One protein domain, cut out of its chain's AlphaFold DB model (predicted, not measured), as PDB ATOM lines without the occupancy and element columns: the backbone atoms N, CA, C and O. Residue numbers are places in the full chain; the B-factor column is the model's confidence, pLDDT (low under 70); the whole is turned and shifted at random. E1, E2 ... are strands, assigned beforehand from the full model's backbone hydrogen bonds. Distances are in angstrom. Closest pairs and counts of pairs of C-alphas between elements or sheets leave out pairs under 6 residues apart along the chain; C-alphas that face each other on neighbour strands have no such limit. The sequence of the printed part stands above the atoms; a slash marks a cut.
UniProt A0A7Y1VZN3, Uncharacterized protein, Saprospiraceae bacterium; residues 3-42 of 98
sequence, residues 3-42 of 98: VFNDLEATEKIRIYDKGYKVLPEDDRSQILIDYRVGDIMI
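AT A GLANCE: This is residues 3 to 42 of the 98 residues of an uncharacterized protein of Saprospiraceae bacterium (UniProt A0A7Y1VZN3). What shape is it? It is a long hairpin of strands E1 and E2, with residues 3 to 4 folded back along E1 near one end and residues 25 to 30 sticking out at the other. What is printed? The 40 residues have no named helix and two antiparallel strands, E1 then E2; the class is all strand, with under half of the residues in them. How spread is it? It is an extended rod, 49 by 16 by 8 A, with a radius of gyration of the C-alphas of 16.1 A.

HOW THE PARTS SIT: Where do residues 3 to 4 pair? They pair antiparallel with residues 13 to 14 of E1, residues 13 to 22. How does E2 stand? E2, residues 33 to 41, forms a hairpin with E1, their directions at 157 degrees. N 17 and O 39 are within hydrogen-bond range at 2.9 A.

IN THESE COORDINATES: Where is E1? It begins at C-alpha 13 (8.087, 32.850, -41.459) and is 28.5 A long. Where does E2 end? It ends at C-alpha 41 (7.196, 24.472, -40.742), after 23.8 A.

THE WHOLE: How large is it? The farthest C-alphas, of Ala 9 and Asp 27, are 49.5 A apart. Any cut? The printed part has no cut, and the link is short. Where is confidence low? Residues 21 to 37 are under 70.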
ATOM      1  N   VAL A   3       5.385  33.121 -36.373       92.75
ATOM      2  CA  VAL A   3       6.365  34.189 -36.164       92.75
ATOM      3  C   VAL A   3       6.818  34.699 -37.520       92.75
ATOM      4  O   VAL A   3       7.259  33.906 -38.352       92.75
ATOM      5  N   PHE A   4       6.712  36.011 -37.718       93.44
ATOM      6  CA  PHE A   4       7.315  36.723 -38.837       93.44
ATOM      7  C   PHE A   4       8.522  37.520 -38.336       93.44
ATOM      8  O   PHE A   4       8.408  38.237 -37.343       93.44
ATOM      9  N   ASN A   5       9.663  37.379 -39.007       91.56
ATOM     10  CA  ASN A   5      10.879  38.131 -38.722       91.56
ATOM     11  C   ASN A   5      11.456  38.676 -40.033       91.56
ATOM     12  O   ASN A   5      11.926  37.921 -40.884       91.56
ATOM     13  N   ASP A   6      11.406  39.993 -40.208       87.50
ATOM     14  CA  ASP A   6      11.890  40.676 -41.403       87.50
ATOM     15  C   ASP A   6      13.418  40.831 -41.436       87.50
ATOM     16  O   ASP A   6      13.975  40.955 -42.528       87.50
ATOM     17  N   LEU A   7      14.092  40.730 -40.286       89.31
ATOM     18  CA  LEU A   7      15.555  40.725 -40.169       89.31
ATOM     19  C   LEU A   7      16.177  39.389 -40.602       89.31
ATOM     20  O   LEU A   7      17.351  39.336 -40.962       89.31
ATOM     21  N   GLU A   8      15.398  38.306 -40.595       89.19
ATOM     22  CA  GLU A   8      15.836  36.994 -41.080       89.19
ATOM     23  C   GLU A   8      15.855  36.980 -42.612       89.19
ATOM     24  O   GLU A   8      14.898  37.394 -43.273       89.19
ATOM     25  N   ALA A   9      16.945  36.500 -43.208       83.19
ATOM     26  CA  ALA A   9      17.102  36.522 -44.662       83.19
ATOM     27  C   ALA A   9      16.302  35.405 -45.352       83.19
ATOM     28  O   ALA A   9      15.634  35.647 -46.356       83.19
ATOM     29  N   THR A  10      16.344  34.188 -44.811       85.00
ATOM     30  CA  THR A  10      15.825  32.975 -45.465       85.00
ATOM     31  C   THR A  10      14.560  32.427 -44.811       85.00
ATOM     32  O   THR A  10      13.661  31.967 -45.508       85.00
ATOM     33  N   GLU A  11      14.452  32.512 -43.486       90.25
ATOM     34  CA  GLU A  11      13.381  31.887 -42.696       90.25
ATOM     35  C   GLU A  11      12.427  32.930 -42.109       90.25
ATOM     36  O   GLU A  11      12.134  32.942 -40.913       90.25
ATOM     37  N   LYS A  12      11.942  33.839 -42.964       89.94
ATOM     38  CA  LYS A  12      11.111  34.976 -42.534       89.94
ATOM     39  C   LYS A  12       9.834  34.564 -41.808       89.94
ATOM     40  O   LYS A  12       9.325  35.343 -41.012       89.94
ATOM     41  N   ILE A  13       9.302  33.373 -42.088       93.88
ATOM     42  CA  ILE A  13       8.087  32.850 -41.459       93.88
ATOM     43  C   ILE A  13       8.396  31.491 -40.838       93.88
ATOM     44  O   ILE A  13       8.822  30.572 -41.534       93.88
ATOM     45  N   ARG A  14       8.121  31.348 -39.540       93.69
ATOM     46  CA  ARG A  14       8.167  30.067 -38.823       93.69
ATOM     47  C   ARG A  14       6.785  29.756 -38.255       93.69
ATOM     48  O   ARG A  14       6.224  30.544 -37.488       93.69
ATOM     49  N   ILE A  15       6.227  28.614 -38.640       92.81
ATOM     50  CA  ILE A  15       4.932  28.120 -38.170       92.81
ATOM     51  C   ILE A  15       5.207  27.005 -37.171       92.81
ATOM     52  O   ILE A  15       5.743  25.965 -37.527       92.81
ATOM     53  N   TYR A  16       4.836  27.231 -35.918       90.44
ATOM     54  CA  TYR A  16       4.976  26.257 -34.846       90.44
ATOM     55  C   TYR A  16       3.625  25.595 -34.594       90.44
ATOM     56  O   TYR A  16       2.684  26.276 -34.153       90.44
ATOM     57  N   ASP A  17       3.544  24.285 -34.814       86.31
ATOM     58  CA  ASP A  17       2.436  23.471 -34.327       86.31
ATOM     59  C   ASP A  17       2.608  23.280 -32.815       86.31
ATOM     60  O   ASP A  17       3.363  22.437 -32.341       86.31
ATOM     61  N   LYS A  18       1.986  24.159 -32.030       81.00
ATOM     62  CA  LYS A  18       1.980  24.082 -30.566       81.00
ATOM     63  C   LYS A  18       0.542  23.937 -30.117       81.00
ATOM     64  O   LYS A  18      -0.293  24.772 -30.466       81.00
ATOM     65  N   GLY A  19       0.286  22.916 -29.313       73.56
ATOM     66  CA  GLY A  19      -1.002  22.670 -28.684       73.56
ATOM     67  C   GLY A  19      -0.809  22.328 -27.216       73.56
ATOM     68  O   GLY A  19       0.290  21.981 -26.786       73.56
ATOM     69  N   TYR A  20      -1.880  22.416 -26.444       71.44
ATOM     70  CA  TYR A  20      -1.902  21.904 -25.082       71.44
ATOM     71  C   TYR A  20      -3.097  20.975 -24.912       71.44
ATOM     72  O   TYR A  20      -4.115  21.134 -25.591       71.44
ATOM     73  N   LYS A  21      -2.966  19.991 -24.024       66.62
ATOM     74  CA  LYS A  21      -4.089  19.163 -23.585       66.62
ATOM     75  C   LYS A  21      -4.380  19.473 -22.125       66.62
ATOM     76  O   LYS A  21      -3.470  19.508 -21.302       66.62
ATOM     77  N   VAL A  22      -5.655  19.703 -21.826       65.25
ATOM     78  CA  VAL A  22      -6.141  19.777 -20.448       65.25
ATOM     79  C   VAL A  22      -6.445  18.348 -20.016       65.25
ATOM     80  O   VAL A  22      -7.262  17.677 -20.651       65.25
ATOM     81  N   LEU A  23      -5.731  17.858 -19.004       65.94
ATOM     82  CA  LEU A  23      -5.982  16.537 -18.432       65.94
ATOM     83  C   LEU A  23      -7.267  16.571 -17.575       65.94
ATOM     84  O   LEU A  23      -7.581  17.626 -17.021       65.94
ATOM     85  N   PRO A  24      -8.033  15.463 -17.491       62.47
ATOM     86  CA  PRO A  24      -9.267  15.409 -16.704       62.47
ATOM     87  C   PRO A  24      -9.024  15.741 -15.226       62.47
ATOM     88  O   PRO A  24      -8.025  15.310 -14.652       62.47
ATOM     89  N   GLU A  25      -9.950  16.492 -14.623       63.97
ATOM     90  CA  GLU A  25      -9.927  16.875 -13.207       63.97
ATOM     91  C   GLU A  25     -10.295  15.692 -12.294       63.97
ATOM     92  O   GLU A  25     -11.390  15.652 -11.738       63.97
ATOM     93  N   ASP A  26      -9.382  14.742 -12.108       60.19
ATOM     94  CA  ASP A  26      -9.426  13.873 -10.931       60.19
ATOM     95  C   ASP A  26      -8.460  14.443  -9.882       60.19
ATOM     96  O   ASP A  26      -7.241  14.353  -9.994       60.19
ATOM     97  N   ASP A  27      -9.064  15.070  -8.874       51.59
ATOM     98  CA  ASP A  27      -8.490  15.756  -7.715       51.59
ATOM     99  C   ASP A  27      -7.945  17.189  -7.898       51.59
ATOM    100  O   ASP A  27      -6.938  17.495  -8.540       51.59
ATOM    101  N   ARG A  28      -8.636  18.106  -7.210       55.25
ATOM    102  CA  ARG A  28      -8.327  19.531  -7.068       55.25
ATOM    103  C   ARG A  28      -6.971  19.727  -6.391       55.25
ATOM    104  O   ARG A  28      -6.903  19.872  -5.174       55.25
ATOM    105  N   SER A  29      -5.898  19.821  -7.166       54.25
ATOM    106  CA  SER A  29      -4.727  20.603  -6.740       54.25
ATOM    107  C   SER A  29      -3.792  21.036  -7.863       54.25
ATOM    108  O   SER A  29      -3.056  21.999  -7.658       54.25
ATOM    109  N   GLN A  30      -3.802  20.406  -9.044       53.50
ATOM    110  CA  GLN A  30      -2.854  20.762 -10.103       53.50
ATOM    111  C   GLN A  30      -3.485  20.586 -11.487       53.50
ATOM    112  O   GLN A  30      -3.593  19.472 -11.990       53.50
ATOM    113  N   ILE A  31      -3.879  21.692 -12.128       56.09
ATOM    114  CA  ILE A  31      -4.131  21.702 -13.576       56.09
ATOM    115  C   ILE A  31      -2.772  21.461 -14.239       56.09
ATOM    116  O   ILE A  31      -1.984  22.385 -14.440       56.09
ATOM    117  N   LEU A  32      -2.467  20.197 -14.517       58.16
ATOM    118  CA  LEU A  32      -1.283  19.811 -15.270       58.16
ATOM    119  C   LEU A  32      -1.567  20.106 -16.747       58.16
ATOM    120  O   LEU A  32      -2.306  19.385 -17.414       58.16
ATOM    121  N   ILE A  33      -1.018  21.219 -17.240       62.72
ATOM    122  CA  ILE A  33      -1.061  21.576 -18.660       62.72
ATOM    123  C   ILE A  33       0.054  20.796 -19.360       62.72
ATOM    124  O   ILE A  33       1.233  21.090 -19.162       62.72
ATOM    125  N   ASP A  34      -0.315  19.816 -20.185       61.12
ATOM    126  CA  ASP A  34       0.642  19.116 -21.042       61.12
ATOM    127  C   ASP A  34       0.879  19.941 -22.314       61.12
ATOM    128  O   ASP A  34      -0.030  20.131 -23.130       61.12
ATOM    129  N   TYR A  35       2.091  20.481 -22.460       65.75
ATOM    130  CA  TYR A  35       2.498  21.263 -23.624       65.75
ATOM    131  C   TYR A  35       3.074  20.341 -24.701       65.75
ATOM    132  O   TYR A  35       4.202  19.863 -24.589       65.75
ATOM    133  N   ARG A  36       2.347  20.169 -25.810       67.50
ATOM    134  CA  ARG A  36       2.877  19.498 -27.000       67.50
ATOM    135  C   ARG A  36       3.575  20.517 -27.894       67.50
ATOM    136  O   ARG A  36       2.949  21.443 -28.414       67.50
ATOM    137  N   VAL A  37       4.862  20.295 -28.134       64.81
ATOM    138  CA  VAL A  37       5.593  20.925 -29.236       64.81
ATOM    139  C   VAL A  37       5.559  19.948 -30.407       64.81
ATOM    140  O   VAL A  37       6.168  18.884 -30.348       64.81
ATOM    141  N   GLY A  38       4.747  20.259 -31.411       75.75
ATOM    142  CA  GLY A  38       4.722  19.575 -32.698       75.75
ATOM    143  C   GLY A  38       5.774  20.139 -33.651       75.75
ATOM    144  O   GLY A  38       6.790  20.696 -33.226       75.75
ATOM    145  N   ASP A  39       5.522  19.996 -34.947       87.88
ATOM    146  CA  ASP A  39       6.477  20.351 -35.992       87.88
ATOM    147  C   ASP A  39       6.661  21.867 -36.151       87.88
ATOM    148  O   ASP A  39       5.776  22.685 -35.866       87.88
ATOM    149  N   ILE A  40       7.836  22.240 -36.659       90.75
ATOM    150  CA  ILE A  40       8.112  23.588 -37.150       90.75
ATOM    151  C   ILE A  40       8.113  23.529 -38.671       90.75
ATOM    152  O   ILE A  40       8.917  22.821 -39.272       90.75
ATOM    153  N   MET A  41       7.235  24.308 -39.295       93.19
ATOM    154  CA  MET A  41       7.196  24.472 -40.742       93.19
ATOM    155  C   MET A  41       7.740  25.840 -41.138       93.19
ATOM    156  O   MET A  41       7.308  26.873 -40.619       93.19
ATOM    157  N   ILE A  42       8.680  25.839 -42.082       93.69
ATOM    158  CA  ILE A  42       9.309  27.043 -42.627       93.69
ATOM    159  C   ILE A  42       9.015  27.073 -44.130       93.69
ATOM    160  O   ILE A  42       9.710  26.415 -44.907       93.69
TER     161      ILE A  42